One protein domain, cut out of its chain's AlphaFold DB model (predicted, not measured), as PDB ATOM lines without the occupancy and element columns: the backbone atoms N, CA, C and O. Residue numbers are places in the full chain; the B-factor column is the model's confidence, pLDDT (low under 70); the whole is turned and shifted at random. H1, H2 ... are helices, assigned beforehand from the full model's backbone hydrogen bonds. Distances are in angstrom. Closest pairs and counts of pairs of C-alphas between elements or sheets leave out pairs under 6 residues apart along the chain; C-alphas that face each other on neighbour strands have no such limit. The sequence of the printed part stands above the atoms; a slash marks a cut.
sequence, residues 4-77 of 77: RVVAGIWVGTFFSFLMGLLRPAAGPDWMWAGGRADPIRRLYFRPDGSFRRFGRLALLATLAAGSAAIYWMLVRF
ATOM      1  N   ARG A   4     185.056 162.924 175.913       57.00
ATOM      2  CA  ARG A   4     184.267 163.618 176.943       57.00
ATOM      3  C   ARG A   4     182.767 163.292 176.899       57.00
ATOM      4  O   ARG A   4     182.144 163.204 177.950       57.00
ATOM      5  N   VAL A   5     182.196 163.069 175.713       60.75
ATOM      6  CA  VAL A   5     180.785 162.665 175.552       60.75
ATOM      7  C   VAL A   5     180.573 161.254 176.095       60.75
ATOM      8  O   VAL A   5     179.615 161.001 176.817       60.75
ATOM      9  N   VAL A   6     181.523 160.354 175.823       60.69
ATOM     10  CA  VAL A   6     181.511 158.977 176.335       60.69
ATOM     11  C   VAL A   6     181.609 158.974 177.861       60.69
ATOM     12  O   VAL A   6     180.809 158.315 178.519       60.69
ATOM     13  N   ALA A   7     182.516 159.766 178.440       61.28
ATOM     14  CA  ALA A   7     182.618 159.916 179.892       61.28
ATOM     15  C   ALA A   7     181.314 160.448 180.520       61.28
ATOM     16  O   ALA A   7     180.861 159.907 181.525       61.28
ATOM     17  N   GLY A   8     180.670 161.445 179.903       63.06
ATOM     18  CA  GLY A   8     179.379 161.970 180.363       63.06
ATOM     19  C   GLY A   8     178.266 160.917 180.382       63.06
ATOM     20  O   GLY A   8     177.494 160.865 181.335       63.06
ATOM     21  N   ILE A   9     178.228 160.030 179.383       65.88
ATOM     22  CA  ILE A   9     177.264 158.920 179.307       65.88
ATOM     23  C   ILE A   9     177.495 157.904 180.433       65.88
ATOM     24  O   ILE A   9     176.539 157.501 181.098       65.88
ATOM     25  N   TRP A  10     178.746 157.511 180.686       66.44
ATOM     26  CA  TRP A  10     179.069 156.566 181.761       66.44
ATOM     27  C   TRP A  10     178.763 157.141 183.142       66.44
ATOM     28  O   TRP A  10     178.159 156.462 183.970       66.44
ATOM     29  N   VAL A  11     179.110 158.410 183.367       69.44
ATOM     30  CA  VAL A  11     178.822 159.119 184.618       69.44
ATOM     31  C   VAL A  11     177.310 159.269 184.816       69.44
ATOM     32  O   VAL A  11     176.801 158.908 185.874       69.44
ATOM     33  N   GLY A  12     176.568 159.717 183.799       66.81
ATOM     34  CA  GLY A  12     175.108 159.849 183.865       66.81
ATOM     35  C   GLY A  12     174.401 158.515 184.125       66.81
ATOM     36  O   GLY A  12     173.508 158.438 184.974       66.81
ATOM     37  N   THR A  13     174.873 157.440 183.488       67.69
ATOM     38  CA  THR A  13     174.365 156.079 183.712       67.69
ATOM     39  C   THR A  13     174.643 155.618 185.142       67.69
ATOM     40  O   THR A  13     173.735 155.121 185.805       67.69
ATOM     41  N   PHE A  14     175.859 155.835 185.652       74.31
ATOM     42  CA  PHE A  14     176.252 155.474 187.015       74.31
ATOM     43  C   PHE A  14     175.435 156.221 188.080       74.31
ATOM     44  O   PHE A  14     174.912 155.604 189.010       74.31
ATOM     45  N   PHE A  15     175.251 157.534 187.925       68.50
ATOM     46  CA  PHE A  15     174.442 158.323 188.856       68.50
ATOM     47  C   PHE A  15     172.951 157.975 188.785       68.50
ATOM     48  O   PHE A  15     172.292 157.936 189.824       68.50
ATOM     49  N   SER A  16     172.421 157.659 187.601       66.12
ATOM     50  CA  SER A  16     171.049 157.145 187.466       66.12
ATOM     51  C   SER A  16     170.883 155.789 188.156       66.12
ATOM     52  O   SER A  16     169.850 155.517 188.767       66.12
ATOM     53  N   PHE A  17     171.930 154.960 188.118       70.50
ATOM     54  CA  PHE A  17     172.009 153.689 188.834       70.50
ATOM     55  C   PHE A  17     171.944 153.878 190.354       70.50
ATOM     56  O   PHE A  17     171.120 153.257 191.027       70.50
ATOM     57  N   LEU A  18     172.776 154.777 190.886       73.38
ATOM     58  CA  LEU A  18     172.802 155.151 192.303       73.38
ATOM     59  C   LEU A  18     171.467 155.740 192.762       73.38
ATOM     60  O   LEU A  18     170.947 155.360 193.811       73.38
ATOM     61  N   MET A  19     170.882 156.628 191.957       71.38
ATOM     62  CA  MET A  19     169.576 157.204 192.255       71.38
ATOM     63  C   MET A  19     168.493 156.134 192.303       71.38
ATOM     64  O   MET A  19     167.735 156.129 193.263       71.38
ATOM     65  N   GLY A  20     168.472 155.191 191.356       69.06
ATOM     66  CA  GLY A  20     167.541 154.059 191.366       69.06
ATOM     67  C   GLY A  20     167.649 153.170 192.613       69.06
ATOM     68  O   GLY A  20     166.655 152.593 193.053       69.06
ATOM     69  N   LEU A  21     168.839 153.065 193.209       72.50
ATOM     70  CA  LEU A  21     169.071 152.339 194.463       72.50
ATOM     71  C   LEU A  21     168.502 153.069 195.685       72.50
ATOM     72  O   LEU A  21     167.893 152.428 196.544       72.50
ATOM     73  N   LEU A  22     168.687 154.391 195.748       74.81
ATOM     74  CA  LEU A  22     168.283 155.230 196.882       74.81
ATOM     75  C   LEU A  22     166.808 155.644 196.823       74.81
ATOM     76  O   LEU A  22     166.146 155.764 197.851       74.81
ATOM     77  N   ARG A  23     166.279 155.859 195.618       71.62
ATOM     78  CA  ARG A  23     164.907 156.293 195.363       71.62
ATOM     79  C   ARG A  23     164.367 155.528 194.153       71.62
ATOM     80  O   ARG A  23     165.037 155.473 193.130       71.62
ATOM     81  N   PRO A  24     163.153 154.953 194.212       70.25
ATOM     82  CA  PRO A  24     162.634 154.090 193.152       70.25
ATOM     83  C   PRO A  24     162.174 154.849 191.894       70.25
ATOM     84  O   PRO A  24     161.022 154.742 191.480       70.25
ATOM     85  N   ALA A  25     163.071 155.628 191.292       78.25
ATOM     86  CA  ALA A  25     162.833 156.455 190.121       78.25
ATOM     87  C   ALA A  25     164.059 156.460 189.196       78.25
ATOM     88  O   ALA A  25     165.198 156.454 189.656       78.25
ATOM     89  N   ALA A  26     163.813 156.545 187.890       76.00
ATOM     90  CA  ALA A  26     164.840 156.550 186.847       76.00
ATOM     91  C   ALA A  26     165.739 157.804 186.831       76.00
ATOM     92  O   ALA A  26     166.674 157.864 186.038       76.00
ATOM     93  N   GLY A  27     165.438 158.819 187.645       78.50
ATOM     94  CA  GLY A  27     166.062 160.136 187.539       78.50
ATOM     95  C   GLY A  27     165.613 160.920 186.292       78.50
ATOM     96  O   GLY A  27     164.767 160.454 185.522       78.50
ATOM     97  N   PRO A  28     166.121 162.149 186.118       79.50
ATOM     98  CA  PRO A  28     165.776 163.004 184.988       79.50
ATOM     99  C   PRO A  28     166.355 162.509 183.650       79.50
ATOM    100  O   PRO A  28     167.429 161.915 183.590       79.50
ATOM    101  N   ASP A  29     165.646 162.799 182.552       80.75
ATOM    102  CA  ASP A  29     165.938 162.255 181.215       80.75
ATOM    103  C   ASP A  29     167.341 162.612 180.695       80.75
ATOM    104  O   ASP A  29     167.955 161.804 180.009       80.75
ATOM    105  N   TRP A  30     167.884 163.780 181.057       77.50
ATOM    106  CA  TRP A  30     169.217 164.221 180.624       77.50
ATOM    107  C   TRP A  30     170.370 163.370 181.180       77.50
ATOM    108  O   TRP A  30     171.488 163.473 180.681       77.50
ATOM    109  N   MET A  31     170.125 162.531 182.194       76.50
ATOM    110  CA  MET A  31     171.134 161.598 182.711       76.50
ATOM    111  C   MET A  31     171.316 160.361 181.825       76.50
ATOM    112  O   MET A  31     172.314 159.654 181.958       76.50
ATOM    113  N   TRP A  32     170.371 160.100 180.922       79.44
ATOM    114  CA  TRP A  32     170.386 158.952 180.023       79.44
ATOM    115  C   TRP A  32     170.807 159.396 178.627       79.44
ATOM    116  O   TRP A  32     170.262 160.362 178.095       79.44
ATOM    117  N   ALA A  33     171.735 158.668 178.005       75.31
ATOM    118  CA  ALA A  33     172.270 159.014 176.688       75.31
ATOM    119  C   ALA A  33     171.166 159.156 175.625       75.31
ATOM    120  O   ALA A  33     171.234 160.038 174.772       75.31
ATOM    121  N   GLY A  34     170.135 158.308 175.701       78.00
ATOM    122  CA  GLY A  34     168.944 158.365 174.846       78.00
ATOM    123  C   GLY A  34     167.683 158.925 175.519       78.00
ATOM    124  O   GLY A  34     166.578 158.706 175.015       78.00
ATOM    125  N   GLY A  35     167.791 159.569 176.685       83.25
ATOM    126  CA  GLY A  35     166.631 160.026 177.453       83.25
ATOM    127  C   GLY A  35     165.631 158.901 177.737       83.25
ATOM    128  O   GLY A  35     165.994 157.801 178.151       83.25
ATOM    129  N   ARG A  36     164.341 159.128 177.454       81.06
ATOM    130  CA  ARG A  36     163.295 158.096 177.637       81.06
ATOM    131  C   ARG A  36     163.377 156.930 176.656       81.06
ATOM    132  O   ARG A  36     162.769 155.878 176.896       81.06
ATOM    133  N   ALA A  37     164.055 157.122 175.530       82.88
ATOM    134  CA  ALA A  37     164.249 156.097 174.512       82.88
ATOM    135  C   ALA A  37     165.466 155.210 174.796       82.88
ATOM    136  O   ALA A  37     165.621 154.187 174.135       82.88
ATOM    137  N   ASP A  38     166.276 155.562 175.797       83.06
ATOM    138  CA  ASP A  38     167.493 154.841 176.136       83.06
ATOM    139  C   ASP A  38     167.206 153.354 176.453       83.06
ATOM    140  O   ASP A  38     166.354 153.050 177.304       83.06
ATOM    141  N   PRO A  39     167.873 152.407 175.764       82.81
ATOM    142  CA  PRO A  39     167.620 150.981 175.938       82.81
ATOM    143  C   PRO A  39     168.040 150.484 177.327       82.81
ATOM    144  O   PRO A  39     167.364 149.621 177.889       82.81
ATOM    145  N   ILE A  40     169.093 151.062 177.914       80.94
ATOM    146  CA  ILE A  40     169.569 150.722 179.258       80.94
ATOM    147  C   ILE A  40     168.553 151.218 180.288       80.94
ATOM    148  O   ILE A  40     168.135 150.452 181.157       80.94
ATOM    149  N   ARG A  41     168.051 152.456 180.148       84.00
ATOM    150  CA  ARG A  41     166.968 152.980 181.006       84.00
ATOM    151  C   ARG A  41     165.750 152.069 180.981       84.00
ATOM    152  O   ARG A  41     165.187 151.747 182.027       84.00
ATOM    153  N   ARG A  42     165.330 151.657 179.781       86.88
ATOM    154  CA  ARG A  42     164.125 150.845 179.568       86.88
ATOM    155  C   ARG A  42     164.234 149.433 180.135       86.88
ATOM    156  O   ARG A  42     163.182 148.833 180.360       86.88
ATOM    157  N   LEU A  43     165.442 148.927 180.380       85.38
ATOM    158  CA  LEU A  43     165.666 147.633 181.024       85.38
ATOM    159  C   LEU A  43     165.177 147.644 182.481       85.38
ATOM    160  O   LEU A  43     164.460 146.739 182.908       85.38
ATOM    161  N   TYR A  44     165.504 148.703 183.224       85.06
ATOM    162  CA  TYR A  44     165.195 148.810 184.654       85.06
ATOM    163  C   TYR A  44     163.892 149.573 184.917       85.06
ATOM    164  O   TYR A  44     163.112 149.213 185.805       85.06
ATOM    165  N   PHE A  45     163.614 150.601 184.117       87.81
ATOM    166  CA  PHE A  45     162.538 151.553 184.358       87.81
ATOM    167  C   PHE A  45     161.487 151.552 183.242       87.81
ATOM    168  O   PHE A  45     161.729 151.205 182.080       87.81
ATOM    169  N   ARG A  46     160.269 151.932 183.614       87.88
ATOM    170  CA  ARG A  46     159.151 152.214 182.715       87.88
ATOM    171  C   ARG A  46     159.309 153.610 182.086       87.88
ATOM    172  O   ARG A  46     160.122 154.413 182.546       87.88
ATOM    173  N   PRO A  47     158.545 153.932 181.024       85.50
ATOM    174  CA  PRO A  47     158.601 155.251 180.388       85.50
ATOM    175  C   PRO A  47     158.320 156.413 181.350       85.50
ATOM    176  O   PRO A  47     158.972 157.449 181.232       85.50
ATOM    177  N   ASP A  48     157.425 156.197 182.318       86.75
ATOM    178  CA  ASP A  48     157.056 157.122 183.402       86.75
ATOM    179  C   ASP A  48     158.148 157.302 184.478       86.75
ATOM    180  O   ASP A  48     157.999 158.117 185.382       86.75
ATOM    181  N   GLY A  49     159.255 156.560 184.380       82.31
ATOM    182  CA  GLY A  49     160.371 156.611 185.320       82.31
ATOM    183  C   GLY A  49     160.216 155.705 186.542       82.31
ATOM    184  O   GLY A  49     161.151 155.626 187.335       82.31
ATOM    185  N   SER A  50     159.097 154.990 186.696       86.69
ATOM    186  CA  SER A  50     158.916 153.996 187.762       86.69
ATOM    187  C   SER A  50     159.698 152.709 187.475       86.69
ATOM    188  O   SER A  50     160.029 152.399 186.329       86.69
ATOM    189  N   PHE A  51     160.009 151.919 188.505       87.75
ATOM    190  CA  PHE A  51     160.639 150.612 188.298       87.75
ATOM    191  C   PHE A  51     159.707 149.630 187.582       87.75
ATOM    192  O   PHE A  51     158.507 149.547 187.848       87.75
ATOM    193  N   ARG A  52     160.282 148.791 186.715       87.25
ATOM    194  CA  ARG A  52     159.602 147.572 186.257       87.25
ATOM    195  C   ARG A  52     159.515 146.554 187.394       87.25
ATOM    196  O   ARG A  52     160.301 146.606 188.335       87.25
ATOM    197  N   ARG A  53     158.625 145.561 187.252       86.06
ATOM    198  CA  ARG A  53     158.405 144.484 188.242       86.06
ATOM    199  C   ARG A  53     159.707 143.864 188.767       86.06
ATOM    200  O   ARG A  53     159.842 143.669 189.965       86.06
ATOM    201  N   PHE A  54     160.665 143.607 187.876       84.38
ATOM    202  CA  PHE A  54     161.989 143.079 188.223       84.38
ATOM    203  C   PHE A  54     163.118 144.090 187.999       84.38
ATOM    204  O   PHE A  54     164.286 143.732 188.076       84.38
ATOM    205  N   GLY A  55     162.792 145.359 187.747       84.00
ATOM    206  CA  GLY A  55     163.773 146.393 187.426       84.00
ATOM    207  C   GLY A  55     164.763 146.639 188.560       84.00
ATOM    208  O   GLY A  55     165.956 146.760 188.315       84.00
ATOM    209  N   ARG A  56     164.288 146.616 189.812       82.06
ATOM    210  CA  ARG A  56     165.151 146.761 190.992       82.06
ATOM    211  C   ARG A  56     166.081 145.561 191.186       82.06
ATOM    212  O   ARG A  56     167.249 145.750 191.501       82.06
ATOM    213  N   LEU A  57     165.580 144.342 190.968       84.44
ATOM    214  CA  LEU A  57     166.397 143.125 191.042       84.44
ATOM    215  C   LEU A  57     167.444 143.090 189.929       84.44
ATOM    216  O   LEU A  57     168.596 142.785 190.201       84.44
ATOM    217  N   ALA A  58     167.062 143.458 188.705       84.19
ATOM    218  CA  ALA A  58     167.994 143.584 187.592       84.19
ATOM    219  C   ALA A  58     169.084 144.620 187.904       84.19
ATOM    220  O   ALA A  58     170.257 144.348 187.687       84.19
ATOM    221  N   LEU A  59     168.715 145.764 188.489       82.69
ATOM    222  CA  LEU A  59     169.666 146.806 188.877       82.69
ATOM    223  C   LEU A  59     170.656 146.290 189.934       82.69
ATOM    224  O   LEU A  59     171.865 146.443 189.779       82.69
ATOM    225  N   LEU A  60     170.167 145.596 190.967       83.00
ATOM    226  CA  LEU A  60     171.022 144.961 191.975       83.00
ATOM    227  C   LEU A  60     171.938 143.884 191.382       83.00
ATOM    228  O   LEU A  60     173.116 143.835 191.723       83.00
ATOM    229  N   ALA A  61     171.418 143.046 190.484       86.19
ATOM    230  CA  ALA A  61     172.190 141.995 189.834       86.19
ATOM    231  C   ALA A  61     173.315 142.574 188.972       86.19
ATOM    232  O   ALA A  61     174.443 142.098 189.042       86.19
ATOM    233  N   THR A  62     173.042 143.632 188.209       84.06
ATOM    234  CA  THR A  62     174.063 144.321 187.414       84.06
ATOM    235  C   THR A  62     175.114 144.985 188.297       84.06
ATOM    236  O   THR A  62     176.293 144.922 187.959       84.06
ATOM    237  N   LEU A  63     174.727 145.573 189.436       82.75
ATOM    238  CA  LEU A  63     175.695 146.114 190.393       82.75
ATOM    239  C   LEU A  63     176.595 145.000 190.941       82.75
ATOM    240  O   LEU A  63     177.815 145.113 190.878       82.75
ATOM    241  N   ALA A  64     176.000 143.906 191.421       84.62
ATOM    242  CA  ALA A  64     176.736 142.774 191.971       84.62
ATOM    243  C   ALA A  64     177.668 142.137 190.928       84.62
ATOM    244  O   ALA A  64     178.845 141.918 191.207       84.62
ATOM    245  N   ALA A  65     177.172 141.893 189.712       86.06
ATOM    246  CA  ALA A  65     177.951 141.320 188.621       86.06
ATOM    247  C   ALA A  65     179.075 142.260 188.160       86.06
ATOM    248  O   ALA A  65     180.197 141.807 187.953       86.06
ATOM    249  N   GLY A  66     178.804 143.564 188.046       83.69
ATOM    250  CA  GLY A  66     179.809 144.568 187.693       83.69
ATOM    251  C   GLY A  66     180.914 144.672 188.743       83.69
ATOM    252  O   GLY A  66     182.093 144.618 188.401       83.69
ATOM    253  N   SER A  67     180.554 144.740 190.027       84.19
ATOM    254  CA  SER A  67     181.521 144.734 191.130       84.19
ATOM    255  C   SER A  67     182.331 143.439 191.183       84.19
ATOM    256  O   SER A  67     183.543 143.501 191.366       84.19
ATOM    257  N   ALA A  68     181.697 142.281 190.977       84.81
ATOM    258  CA  ALA A  68     182.386 140.994 190.926       84.81
ATOM    259  C   ALA A  68     183.364 140.913 189.745       84.81
ATOM    260  O   ALA A  68     184.480 140.433 189.918       84.81
ATOM    261  N   ALA A  69     182.985 141.421 188.569       85.56
ATOM    262  CA  ALA A  69     183.858 141.469 187.400       85.56
ATOM    263  C   ALA A  69     185.076 142.376 187.634       85.56
ATOM    264  O   ALA A  69     186.199 141.975 187.335       85.56
ATOM    265  N   ILE A  70     184.875 143.561 188.224       85.56
ATOM    266  CA  ILE A  70     185.971 144.472 188.589       85.56
ATOM    267  C   ILE A  70     186.883 143.821 189.631       85.56
ATOM    268  O   ILE A  70     188.098 143.820 189.462       85.56
ATOM    269  N   TYR A  71     186.313 143.236 190.686       85.44
ATOM    270  CA  TYR A  71     187.077 142.514 191.702       85.44
ATOM    271  C   TYR A  71     187.903 141.386 191.079       85.44
ATOM    272  O   TYR A  71     189.088 141.254 191.365       85.44
ATOM    273  N   TRP A  72     187.301 140.611 190.175       88.69
ATOM    274  CA  TRP A  72     187.991 139.535 189.474       88.69
ATOM    275  C   TRP A  72     189.141 140.058 188.611       88.69
ATOM    276  O   TRP A  72     190.223 139.483 188.646       88.69
ATOM    277  N   MET A  73     188.953 141.177 187.906       87.81
ATOM    278  CA  MET A  73     190.041 141.824 187.169       87.81
ATOM    279  C   MET A  73     191.172 142.278 188.097       87.81
ATOM    280  O   MET A  73     192.326 142.032 187.784       87.81
ATOM    281  N   LEU A  74     190.866 142.884 189.246       90.81
ATOM    282  CA  LEU A  74     191.879 143.392 190.182       90.81
ATOM    283  C   LEU A  74     192.640 142.297 190.942       90.81
ATOM    284  O   LEU A  74     193.739 142.545 191.418       90.81
ATOM    285  N   VAL A  75     192.035 141.121 191.122       91.44
ATOM    286  CA  VAL A  75     192.644 139.999 191.861       91.44
ATOM    287  C   VAL A  75     193.360 139.015 190.933       91.44
ATOM    288  O   VAL A  75     194.194 138.231 191.388       91.44
ATOM    289  N   ARG A  76     193.012 138.999 189.641       76.50
ATOM    290  CA  ARG A  76     193.543 138.039 188.661       76.50
ATOM    291  C   ARG A  76     194.561 138.639 187.685       76.50
ATOM    292  O   ARG A  76     195.241 137.857 187.022       76.50
ATOM    293  N   PHE A  77     194.661 139.964 187.603       54.97
ATOM    294  CA  PHE A  77     195.761 140.689 186.958       54.97
ATOM    295  C   PHE A  77     196.710 141.258 188.011       54.97
ATOM    296  O   PHE A  77     197.902 141.413 187.671       54.97
TER     297      PHE A  77
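AT A GLANCE: This is residues 4 to 77 of the 77 residues of an uncharacterized protein of Betaproteobacteria bacterium RIFCSPLOWO2_12_FULL_68_19 (UniProt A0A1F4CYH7). Two long helices, H1 and H3, meet as a V, the last residues of H1 at the first turns of H3, and the short helix H2 sits with the loops at the closed end of the V. Residues 64 to 77, of which 64 to 76 belong to H3, stick out as a free arm. The printed part has 74 residues with three named helices, H1, H2 and H3 in chain order, and no named strand; the class is all helix. It is only just compact, close to loose, with a radius of gyration of the C-alphas of 13.1 A and spans of 42 by 32 by 20 A.

HOW THE PARTS SIT: H1, residues 4 to 22, touches H3, residues 55 to 76, with residues 17 to 21 alone, against residues 56 to 59 of H3. Their closest C-alphas, of Phe 17 and Leu 59, are 7.3 A apart, and they run opposite ways at a steep tilt of 59 degrees. H2, residues 39 to 44, and H1 are near each other, with 6 pairs of C-alphas within 10 A. H2 touches H3 at residues 55 to 59 of H3 alone; the closest C-alphas, of Tyr 44 and Gly 55, are 3.9 A apart. Their lines are about perpendicular at 71 degrees, only just beyond steep. Every O i to N i+4 pair is within hydrogen-bond range in H1 and H3, and 1 of 2 in H2.

IN THESE COORDINATES: H1 begins at C-alpha 4 (184.267, 163.618, 176.943) and is 26.9 A long. H2 begins at C-alpha 39 (167.620, 150.981, 175.938). H3 is 30.9 A long and ends at C-alpha 76 (193.543, 138.039, 188.661).

THE WHOLE: The C-alphas farthest apart, of Asp 48 and Phe 77, are 42.2 A apart. The printed part has no cut. The link H1 to H2 is long, with 16 residues. Low confidence, under 70, falls on residues 4 to 13, 15 to 16, 20 and 77.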